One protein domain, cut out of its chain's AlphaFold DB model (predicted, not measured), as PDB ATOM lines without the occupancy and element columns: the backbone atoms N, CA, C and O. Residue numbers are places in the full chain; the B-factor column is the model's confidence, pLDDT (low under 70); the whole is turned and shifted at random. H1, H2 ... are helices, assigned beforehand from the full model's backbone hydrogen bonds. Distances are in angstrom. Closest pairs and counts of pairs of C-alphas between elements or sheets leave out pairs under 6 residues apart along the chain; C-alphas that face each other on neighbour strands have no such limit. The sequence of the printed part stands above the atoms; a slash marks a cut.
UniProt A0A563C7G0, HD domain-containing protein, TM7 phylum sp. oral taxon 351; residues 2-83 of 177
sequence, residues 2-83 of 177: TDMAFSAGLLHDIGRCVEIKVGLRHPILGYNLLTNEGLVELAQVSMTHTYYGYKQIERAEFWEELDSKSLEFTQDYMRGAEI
ATOM      1  N   THR A   2     239.037 279.204 311.996       64.81
ATOM      2  CA  THR A   2     238.915 280.057 313.202       64.81
ATOM      3  C   THR A   2     240.096 279.897 314.162       64.81
ATOM      4  O   THR A   2     240.649 280.894 314.615       64.81
ATOM      5  N   ASP A   3     240.550 278.659 314.370       87.50
ATOM      6  CA  ASP A   3     241.679 278.369 315.261       87.50
ATOM      7  C   ASP A   3     242.978 279.052 314.808       87.50
ATOM      8  O   ASP A   3     243.719 279.550 315.643       87.50
ATOM      9  N   MET A   4     243.219 279.174 313.494       95.69
ATOM     10  CA  MET A   4     244.435 279.813 312.971       95.69
ATOM     11  C   MET A   4     244.425 281.327 313.193       95.69
ATOM     12  O   MET A   4     245.409 281.879 313.667       95.69
ATOM     13  N   ALA A   5     243.306 282.003 312.904       96.00
ATOM     14  CA  ALA A   5     243.173 283.442 313.144       96.00
ATOM     15  C   ALA A   5     243.296 283.788 314.633       96.00
ATOM     16  O   ALA A   5     243.966 284.752 314.999       96.00
ATOM     17  N   PHE A   6     242.696 282.965 315.494       96.31
ATOM     18  CA  PHE A   6     242.813 283.112 316.937       96.31
ATOM     19  C   PHE A   6     244.256 282.904 317.417       96.31
ATOM     20  O   PHE A   6     244.795 283.751 318.128       96.31
ATOM     21  N   SER A   7     244.919 281.828 316.978       97.44
ATOM     22  CA  SER A   7     246.329 281.570 317.292       97.44
ATOM     23  C   SER A   7     247.252 282.679 316.789       97.44
ATOM     24  O   SER A   7     248.136 283.105 317.526       97.44
ATOM     25  N   ALA A   8     247.028 283.187 315.577       98.12
ATOM     26  CA  ALA A   8     247.773 284.304 315.008       98.12
ATOM     27  C   ALA A   8     247.619 285.573 315.855       98.12
ATOM     28  O   ALA A   8     248.617 286.204 316.193       98.12
ATOM     29  N   GLY A   9     246.396 285.890 316.287       96.88
ATOM     30  CA  GLY A   9     246.142 286.998 317.207       96.88
ATOM     31  C   GLY A   9     246.870 286.846 318.546       96.88
ATOM     32  O   GLY A   9     247.438 287.814 319.037       96.88
ATOM     33  N   LEU A  10     246.925 285.640 319.117       96.44
ATOM     34  CA  LEU A  10     247.640 285.398 320.377       96.44
ATOM     35  C   LEU A  10     249.168 285.445 320.237       96.44
ATOM     36  O   LEU A  10     249.853 285.815 321.186       96.44
ATOM     37  N   LEU A  11     249.700 285.028 319.087       97.50
ATOM     38  CA  LEU A  11     251.130 284.769 318.913       97.50
ATOM     39  C   LEU A  11     251.867 285.820 318.082       97.50
ATOM     40  O   LEU A  11     253.092 285.753 318.021       97.50
ATOM     41  N   HIS A  12     251.181 286.796 317.477       97.88
ATOM     42  CA  HIS A  12     251.831 287.820 316.646       97.88
ATOM     43  C   HIS A  12     252.993 288.518 317.375       97.88
ATOM     44  O   HIS A  12     254.064 288.713 316.800       97.88
ATOM     45  N   ASP A  13     252.813 288.781 318.669       97.25
ATOM     46  CA  ASP A  13     253.752 289.507 319.523       97.25
ATOM     47  C   ASP A  13     254.654 288.589 320.379       97.25
ATOM     48  O   ASP A  13     255.365 289.058 321.271       97.25
ATOM     49  N   ILE A  14     254.668 287.268 320.131       97.50
ATOM     50  CA  ILE A  14     255.367 286.278 320.980       97.50
ATOM     51  C   ILE A  14     256.875 286.544 321.116       97.50
ATOM     52  O   ILE A  14     257.491 286.175 322.117       97.50
ATOM     53  N   GLY A  15     257.477 287.251 320.155       96.94
ATOM     54  CA  GLY A  15     258.868 287.693 320.232       96.94
ATOM     55  C   GLY A  15     259.176 288.577 321.448       96.94
ATOM     56  O   GLY A  15     260.324 288.626 321.889       96.94
ATOM     57  N   ARG A  16     258.163 289.214 322.053       95.12
ATOM     58  CA  ARG A  16     258.286 289.956 323.320       95.12
ATOM     59  C   ARG A  16     258.608 289.074 324.522       95.12
ATOM     60  O   ARG A  16     259.095 289.587 325.523       95.12
ATOM     61  N   CYS A  17     258.361 287.769 324.431       94.31
ATOM     62  CA  CYS A  17     258.641 286.809 325.496       94.31
ATOM     63  C   CYS A  17     260.059 286.221 325.430       94.31
ATOM     64  O   CYS A  17     260.449 285.503 326.348       94.31
ATOM     65  N   VAL A  18     260.819 286.491 324.362       90.00
ATOM     66  CA  VAL A  18     262.119 285.843 324.113       90.00
ATOM     67  C   VAL A  18     263.241 286.479 324.940       90.00
ATOM     68  O   VAL A  18     264.074 285.769 325.496       90.00
ATOM     69  N   GLU A  19     263.256 287.808 325.067       86.38
ATOM     70  CA  GLU A  19     264.270 288.560 325.820       86.38
ATOM     71  C   GLU A  19     263.635 289.765 326.541       86.38
ATOM     72  O   GLU A  19     262.536 290.218 326.218       86.38
ATOM     73  N   ILE A  20     264.342 290.332 327.521       82.44
ATOM     74  CA  ILE A  20     263.932 291.582 328.177       82.44
ATOM     75  C   ILE A  20     264.276 292.762 327.255       82.44
ATOM     76  O   ILE A  20     265.411 292.872 326.805       82.44
ATOM     77  N   LYS A  21     263.326 293.688 327.044       79.44
ATOM     78  CA  LYS A  21     263.499 294.920 326.236       79.44
ATOM     79  C   LYS A  21     263.879 294.660 324.768       79.44
ATOM     80  O   LYS A  21     264.810 295.258 324.242       79.44
ATOM     81  N   VAL A  22     263.111 293.814 324.087       84.06
ATOM     82  CA  VAL A  22     263.323 293.499 322.660       84.06
ATOM     83  C   VAL A  22     263.043 294.656 321.693       84.06
ATOM     84  O   VAL A  22     263.511 294.607 320.558       84.06
ATOM     85  N   GLY A  23     262.289 295.679 322.112       86.00
ATOM     86  CA  GLY A  23     261.952 296.830 321.265       86.00
ATOM     87  C   GLY A  23     261.379 296.398 319.912       86.00
ATOM     88  O   GLY A  23     260.540 295.494 319.843       86.00
ATOM     89  N   LEU A  24     261.874 296.998 318.832       87.06
ATOM     90  CA  LEU A  24     261.470 296.684 317.459       87.06
ATOM     91  C   LEU A  24     262.004 295.353 316.903       87.06
ATOM     92  O   LEU A  24     261.640 294.976 315.795       87.06
ATOM     93  N   ARG A  25     262.802 294.586 317.663       92.12
ATOM     94  CA  ARG A  25     263.270 293.246 317.251       92.12
ATOM     95  C   ARG A  25     262.230 292.142 317.469       92.12
ATOM     96  O   ARG A  25     262.435 291.025 316.995       92.12
ATOM     97  N   HIS A  26     261.130 292.415 318.178       95.25
ATOM     98  CA  HIS A  26     260.118 291.394 318.484       95.25
ATOM     99  C   HIS A  26     259.527 290.675 317.251       95.25
ATOM    100  O   HIS A  26     259.334 289.466 317.372       95.25
ATOM    101  N   PRO A  27     259.329 291.294 316.064       96.12
ATOM    102  CA  PRO A  27     258.832 290.563 314.896       96.12
ATOM    103  C   PRO A  27     259.822 289.484 314.437       96.12
ATOM    104  O   PRO A  27     259.445 288.338 314.208       96.12
ATOM    105  N   ILE A  28     261.121 289.814 314.409       96.50
ATOM    106  CA  ILE A  28     262.200 288.893 314.016       96.50
ATOM    107  C   ILE A  28     262.326 287.745 315.025       96.50
ATOM    108  O   ILE A  28     262.495 286.583 314.651       96.50
ATOM    109  N   LEU A  29     262.259 288.057 316.321       97.06
ATOM    110  CA  LEU A  29     262.366 287.050 317.377       97.06
ATOM    111  C   LEU A  29     261.169 286.095 317.369       97.06
ATOM    112  O   LEU A  29     261.363 284.887 317.496       97.06
ATOM    113  N   GLY A  30     259.957 286.618 317.180       97.94
ATOM    114  CA  GLY A  30     258.750 285.804 317.069       97.94
ATOM    115  C   GLY A  30     258.748 284.941 315.807       97.94
ATOM    116  O   GLY A  30     258.482 283.742 315.895       97.94
ATOM    117  N   TYR A  31     259.168 285.498 314.667       98.38
ATOM    118  CA  TYR A  31     259.392 284.749 313.428       98.38
ATOM    119  C   TYR A  31     260.342 283.564 313.632       98.38
ATOM    120  O   TYR A  31     260.005 282.430 313.287       98.38
ATOM    121  N   ASN A  32     261.514 283.799 314.229       97.81
ATOM    122  CA  ASN A  32     262.507 282.751 314.457       97.81
ATOM    123  C   ASN A  32     261.989 281.669 315.412       97.81
ATOM    124  O   ASN A  32     262.154 280.481 315.137       97.81
ATOM    125  N   LEU A  33     261.345 282.072 316.515       98.12
ATOM    126  CA  LEU A  33     260.752 281.150 317.485       98.12
ATOM    127  C   LEU A  33     259.729 280.229 316.807       98.12
ATOM    128  O   LEU A  33     259.854 279.012 316.871       98.12
ATOM    129  N   LEU A  34     258.745 280.809 316.121       98.25
ATOM    130  CA  LEU A  34     257.651 280.058 315.505       98.25
ATOM    131  C   LEU A  34     258.130 279.207 314.322       98.25
ATOM    132  O   LEU A  34     257.628 278.103 314.120       98.25
ATOM    133  N   THR A  35     259.142 279.667 313.579       98.06
ATOM    134  CA  THR A  35     259.778 278.876 312.514       98.06
ATOM    135  C   THR A  35     260.457 277.627 313.075       98.06
ATOM    136  O   THR A  35     260.298 276.547 312.509       98.06
ATOM    137  N   ASN A  36     261.171 277.745 314.201       97.75
ATOM    138  CA  ASN A  36     261.826 276.602 314.849       97.75
ATOM    139  C   ASN A  36     260.822 275.552 315.350       97.75
ATOM    140  O   ASN A  36     261.133 274.364 315.350       97.75
ATOM    141  N   GLU A  37     259.612 275.980 315.709       97.31
ATOM    142  CA  GLU A  37     258.494 275.104 316.085       97.31
ATOM    143  C   GLU A  37     257.711 274.555 314.871       97.31
ATOM    144  O   GLU A  37     256.735 273.824 315.029       97.31
ATOM    145  N   GLY A  38     258.109 274.898 313.639       97.75
ATOM    146  CA  GLY A  38     257.434 274.464 312.410       97.75
ATOM    147  C   GLY A  38     256.107 275.183 312.120       97.75
ATOM    148  O   GLY A  38     255.352 274.755 311.247       97.75
ATOM    149  N   LEU A  39     255.816 276.284 312.817       97.25
ATOM    150  CA  LEU A  39     254.578 277.062 312.708       97.25
ATOM    151  C   LEU A  39     254.718 278.191 311.676       97.25
ATOM    152  O   LEU A  39     254.634 279.371 312.007       97.25
ATOM    153  N   VAL A  40     254.941 277.823 310.413       96.44
ATOM    154  CA  VAL A  40     255.351 278.750 309.338       96.44
ATOM    155  C   VAL A  40     254.366 279.906 309.112       96.44
ATOM    156  O   VAL A  40     254.789 281.055 309.018       96.44
ATOM    157  N   GLU A  41     253.056 279.642 309.069       96.75
ATOM    158  CA  GLU A  41     252.045 280.696 308.863       96.75
ATOM    159  C   GLU A  41     252.032 281.714 310.015       96.75
ATOM    160  O   GLU A  41     251.966 282.922 309.794       96.75
ATOM    161  N   LEU A  42     252.156 281.233 311.254       98.19
ATOM    162  CA  LEU A  42     252.198 282.086 312.441       98.19
ATOM    163  C   LEU A  42     253.516 282.860 312.523       98.19
ATOM    164  O   LEU A  42     253.522 284.018 312.940       98.19
ATOM    165  N   ALA A  43     254.622 282.242 312.099       98.31
ATOM    166  CA  ALA A  43     255.914 282.903 311.992       98.31
ATOM    167  C   ALA A  43     255.837 284.094 311.037       98.31
ATOM    168  O   ALA A  43     256.291 285.182 311.391       98.31
ATOM    169  N   GLN A  44     255.207 283.919 309.870       98.38
ATOM    170  CA  GLN A  44     254.996 285.012 308.928       98.38
ATOM    171  C   GLN A  44     254.174 286.139 309.557       98.38
ATOM    172  O   GLN A  44     254.621 287.280 309.513       98.38
ATOM    173  N   VAL A  45     253.045 285.836 310.203       98.44
ATOM    174  CA  VAL A  45     252.234 286.860 310.886       98.44
ATOM    175  C   VAL A  45     253.062 287.621 311.922       98.44
ATOM    176  O   VAL A  45     253.025 288.850 311.972       98.44
ATOM    177  N   SER A  46     253.840 286.907 312.741       98.06
ATOM    178  CA  SER A  46     254.714 287.550 313.720       98.06
ATOM    179  C   SER A  46     255.745 288.456 313.045       98.06
ATOM    180  O   SER A  46     255.971 289.567 313.516       98.06
ATOM    181  N   MET A  47     256.286 288.058 311.891       97.69
ATOM    182  CA  MET A  47     257.210 288.888 311.119       97.69
ATOM    183  C   MET A  47     256.550 290.125 310.495       97.69
ATOM    184  O   MET A  47     257.195 291.162 310.406       97.69
ATOM    185  N   THR A  48     255.300 290.040 310.033       97.31
ATOM    186  CA  THR A  48     254.679 291.062 309.166       97.31
ATOM    187  C   THR A  48     253.747 292.036 309.892       97.31
ATOM    188  O   THR A  48     253.417 293.077 309.319       97.31
ATOM    189  N   HIS A  49     253.291 291.729 311.113       96.56
ATOM    190  CA  HIS A  49     252.175 292.448 311.749       96.56
ATOM    191  C   HIS A  49     252.418 293.953 311.969       96.56
ATOM    192  O   HIS A  49     251.488 294.746 311.839       96.56
ATOM    193  N   THR A  50     253.654 294.386 312.227       92.00
ATOM    194  CA  THR A  50     253.965 295.818 312.394       92.00
ATOM    195  C   THR A  50     254.191 296.549 311.066       92.00
ATOM    196  O   THR A  50     254.138 297.783 311.022       92.00
ATOM    197  N   TYR A  51     254.407 295.817 309.968       93.25
ATOM    198  CA  TYR A  51     254.867 296.332 308.672       93.25
ATOM    199  C   TYR A  51     253.758 296.412 307.605       93.25
ATOM    200  O   TYR A  51     254.011 296.222 306.412       93.25
ATOM    201  N   TYR A  52     252.521 296.722 308.001       93.75
ATOM    202  CA  TYR A  52     251.429 296.999 307.057       93.75
ATOM    203  C   TYR A  52     251.837 298.042 305.998       93.75
ATOM    204  O   TYR A  52     252.540 299.006 306.294       93.75
ATOM    205  N   GLY A  53     251.441 297.861 304.737       93.00
ATOM    206  CA  GLY A  53     251.804 298.792 303.658       93.00
ATOM    207  C   GLY A  53     253.309 299.043 303.490       93.00
ATOM    208  O   GLY A  53     253.691 300.131 303.070       93.00
ATOM    209  N   TYR A  54     254.173 298.074 303.824       91.50
ATOM    210  CA  TYR A  54     255.637 298.210 303.752       91.50
ATOM    211  C   TYR A  54     256.151 298.803 302.427       91.50
ATOM    212  O   TYR A  54     257.128 299.541 302.410       91.50
ATOM    213  N   LYS A  55     255.490 298.504 301.300       86.50
ATOM    214  CA  LYS A  55     255.896 298.995 299.971       86.50
ATOM    215  C   LYS A  55     255.463 300.444 299.698       86.50
ATOM    216  O   LYS A  55     255.888 301.015 298.699       86.50
ATOM    217  N   GLN A  56     254.587 301.006 300.527       87.75
ATOM    218  CA  GLN A  56     253.947 302.310 300.340       87.75
ATOM    219  C   GLN A  56     254.334 303.322 301.421       87.75
ATOM    220  O   GLN A  56     254.229 304.521 301.182       87.75
ATOM    221  N   ILE A  57     254.751 302.845 302.595       88.88
ATOM    222  CA  ILE A  57     255.027 303.664 303.771       88.88
ATOM    223  C   ILE A  57     256.527 303.643 304.051       88.88
ATOM    224  O   ILE A  57     257.125 302.581 304.226       88.88
ATOM    225  N   GLU A  58     257.123 304.830 304.101       82.38
ATOM    226  CA  GLU A  58     258.490 305.034 304.576       82.38
ATOM    227  C   GLU A  58     258.493 304.933 306.107       82.38
ATOM    228  O   GLU A  58     257.608 305.480 306.755       82.38
ATOM    229  N   ARG A  59     259.428 304.159 306.664       77.38
ATOM    230  CA  ARG A  59     259.408 303.699 308.064       77.38
ATOM    231  C   ARG A  59     260.723 304.003 308.777       77.38
ATOM    232  O   ARG A  59     261.237 303.148 309.499       77.38
ATOM    233  N   ALA A  60     261.309 305.173 308.513       72.94
ATOM    234  CA  ALA A  60     262.570 305.617 309.110       72.94
ATOM    235  C   ALA A  60     262.618 305.384 310.625       72.94
ATOM    236  O   ALA A  60     263.630 304.913 311.144       72.94
ATOM    237  N   GLU A  61     261.498 305.620 311.310       69.19
ATOM    238  CA  GLU A  61     261.338 305.448 312.750       69.19
ATOM    239  C   GLU A  61     261.579 304.010 313.230       69.19
ATOM    240  O   GLU A  61     261.978 303.806 314.372       69.19
ATOM    241  N   PHE A  62     261.388 303.005 312.368       69.88
ATOM    242  CA  PHE A  62     261.634 301.610 312.728       69.88
ATOM    243  C   PHE A  62     263.104 301.202 312.608       69.88
ATOM    244  O   PHE A  62     263.536 300.228 313.228       69.88
ATOM    245  N   TRP A  63     263.871 301.904 311.776       75.94
ATOM    246  CA  TRP A  63     265.220 301.485 311.404       75.94
ATOM    247  C   TRP A  63     266.268 301.908 312.425       75.94
ATOM    248  O   TRP A  63     267.274 301.218 312.568       75.94
ATOM    249  N   GLU A  64     266.028 302.995 313.159       72.44
ATOM    250  CA  GLU A  64     266.987 303.535 314.130       72.44
ATOM    251  C   GLU A  64     267.219 302.604 315.334       72.44
ATOM    252  O   GLU A  64     268.310 302.609 315.908       72.44
ATOM    253  N   GLU A  65     266.239 301.771 315.703       77.94
ATOM    254  CA  GLU A  65     266.369 300.829 316.828       77.94
ATOM    255  C   GLU A  65     266.924 299.449 316.430       77.94
ATOM    256  O   GLU A  65     267.203 298.620 317.303       77.94
ATOM    257  N   LEU A  66     267.068 299.163 315.130       85.75
ATOM    258  CA  LEU A  66     267.549 297.871 314.638       85.75
ATOM    259  C   LEU A  66     269.047 297.916 314.325       85.75
ATOM    260  O   LEU A  66     269.549 298.831 313.676       85.75
ATOM    261  N   ASP A  67     269.774 296.871 314.727       90.06
ATOM    262  CA  ASP A  67     271.132 296.657 314.230       90.06
ATOM    263  C   ASP A  67     271.118 296.351 312.720       90.06
ATOM    264  O   ASP A  67     270.119 295.878 312.172       90.06
ATOM    265  N   SER A  68     272.245 296.580 312.039       90.50
ATOM    266  CA  SER A  68     272.332 296.464 310.577       90.50
ATOM    267  C   SER A  68     271.897 295.098 310.038       90.50
ATOM    268  O   SER A  68     271.302 295.035 308.966       90.50
ATOM    269  N   LYS A  69     272.148 294.012 310.781       92.88
ATOM    270  CA  LYS A  69     271.778 292.659 310.357       92.88
ATOM    271  C   LYS A  69     270.272 292.434 310.493       92.88
ATOM    272  O   LYS A  69     269.656 291.861 309.598       92.88
ATOM    273  N   SER A  70     269.681 292.888 311.597       93.12
ATOM    274  CA  SER A  70     268.229 292.842 311.809       93.12
ATOM    275  C   SER A  70     267.477 293.684 310.772       93.12
ATOM    276  O   SER A  70     266.438 293.257 310.261       93.12
ATOM    277  N   LEU A  71     268.020 294.854 310.426       92.38
ATOM    278  CA  LEU A  71     267.477 295.732 309.394       92.38
ATOM    279  C   LEU A  71     267.504 295.071 308.010       92.38
ATOM    280  O   LEU A  71     266.462 294.979 307.364       92.38
ATOM    281  N   GLU A  72     268.667 294.576 307.576       93.56
ATOM    282  CA  GLU A  72     268.835 293.905 306.279       93.56
ATOM    283  C   GLU A  72     267.885 292.708 306.149       93.56
ATOM    284  O   GLU A  72     267.129 292.619 305.180       93.56
ATOM    285  N   PHE A  73     267.832 291.854 307.179       95.31
ATOM    286  CA  PHE A  73     266.911 290.720 307.223       95.31
ATOM    287  C   PHE A  73     265.450 291.155 307.062       95.31
ATOM    288  O   PHE A  73     264.720 290.591 306.246       95.31
ATOM    289  N   THR A  74     265.023 292.172 307.813       94.06
ATOM    290  CA  THR A  74     263.647 292.679 307.755       94.06
ATOM    291  C   THR A  74     263.318 293.202 306.360       94.06
ATOM    292  O   THR A  74     262.272 292.872 305.805       94.06
ATOM    293  N   GLN A  75     264.220 293.975 305.756       92.56
ATOM    294  CA  GLN A  75     263.999 294.547 304.432       92.56
ATOM    295  C   GLN A  75     263.961 293.490 303.325       92.56
ATOM    296  O   GLN A  75     263.162 293.606 302.393       92.56
ATOM    297  N   ASP A  76     264.826 292.480 303.391       94.94
ATOM    298  CA  ASP A  76     264.816 291.354 302.457       94.94
ATOM    299  C   ASP A  76     263.530 290.539 302.587       94.94
ATOM    300  O   ASP A  76     262.851 290.296 301.584       94.94
ATOM    301  N   TYR A  77     263.149 290.197 303.820       96.31
ATOM    302  CA  TYR A  77     261.927 289.447 304.090       96.31
ATOM    303  C   TYR A  77     260.698 290.192 303.565       96.31
ATOM    304  O   TYR A  77     259.934 289.660 302.762       96.31
ATOM    305  N   MET A  78     260.534 291.463 303.944       95.25
ATOM    306  CA  MET A  78     259.355 292.250 303.580       95.25
ATOM    307  C   MET A  78     259.280 292.580 302.081       95.25
ATOM    308  O   MET A  78     258.188 292.800 301.550       95.25
ATOM    309  N   ARG A  79     260.410 292.586 301.356       93.88
ATOM    310  CA  ARG A  79     260.406 292.705 299.886       93.88
ATOM    311  C   ARG A  79     259.825 291.466 299.206       93.88
ATOM    312  O   ARG A  79     259.108 291.620 298.214       93.88
ATOM    313  N   GLY A  80     260.141 290.279 299.725       94.31
ATOM    314  CA  GLY A  80     259.706 288.991 299.179       94.31
ATOM    315  C   GLY A  80     258.368 288.478 299.716       94.31
ATOM    316  O   GLY A  80     257.752 287.640 299.066       94.31
ATOM    317  N   ALA A  81     257.910 288.972 300.868       95.56
ATOM    318  CA  ALA A  81     256.709 288.471 301.528       95.56
ATOM    319  C   ALA A  81     255.427 288.717 300.712       95.56
ATOM    320  O   ALA A  81     255.151 289.830 300.247       95.56
ATOM    321  N   GLU A  82     254.606 287.672 300.607       96.25
ATOM    322  CA  GLU A  82     253.237 287.752 300.107       96.25
ATOM    323  C   GLU A  82     252.278 287.901 301.290       96.25
ATOM    324  O   GLU A  82     252.103 286.985 302.091       96.25
ATOM    325  N   ILE A  83     251.674 289.084 301.414       97.06
ATOM    326  CA  ILE A  83     250.779 289.418 302.524       97.06
ATOM    327  C   ILE A  83     249.419 288.744 302.308       97.06
ATOM    328  O   ILE A  83     248.718 289.045 301.338       97.06
TER     329      ILE A  83
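Overview. This is residues 2 to 83 of the 177 residues of the protein "HD domain-containing protein" of TM7 phylum sp. oral taxon 351 (UniProt A0A563C7G0). A hairpin of two helices, H3 and H4, makes the core, with H1 packed on H4, short H2 on H3, and H6 slanting across the hairpin's open end. The printed part has 82 residues with six named helices, H1 to H6, all helix, and is compact: radius of gyration of the C-alphas 12.3 A, spans 35 by 30 by 17 A.

Arrangement. H1, residues 2 to 11, touches H4, residues 40 to 48, at a steep tilt of 50 degrees; the closest C-alphas, of Ala 8 and Leu 42, are 5.6 A apart. H2, residues 14 to 17, touches H3, residues 23 to 36, the closest C-alphas being Gly 15 and Gly 30, 3.7 A. H3 and H4 form a hairpin at a shallow tilt of 10 degrees, opposite ways; the closest C-alphas, Tyr 31 and Ala 43, are 4.2 A apart. H6, residues 68 to 80, only just touches H3, with 3 pairs of C-alphas within 8 A, the closest Arg 25 and Ser 70, 7.4 A. H5, residues 60 to 63, touches no helix. Every O i to N i+4 pair is within hydrogen-bond range in H1, H4 and H6, 8 of 10 in H3.

Along the chain. H1 begins at C-alpha 2, (238.915, 280.057, 313.202); H3 is 21.2 A long; H6, 18.6 A, ends at C-alpha 80, (259.706, 288.991, 299.179).

Size, cuts and confidence. The printed part has no cut; the link H4 to H5 is long; pLDDT is under 70 at residues 2, 61 and 62.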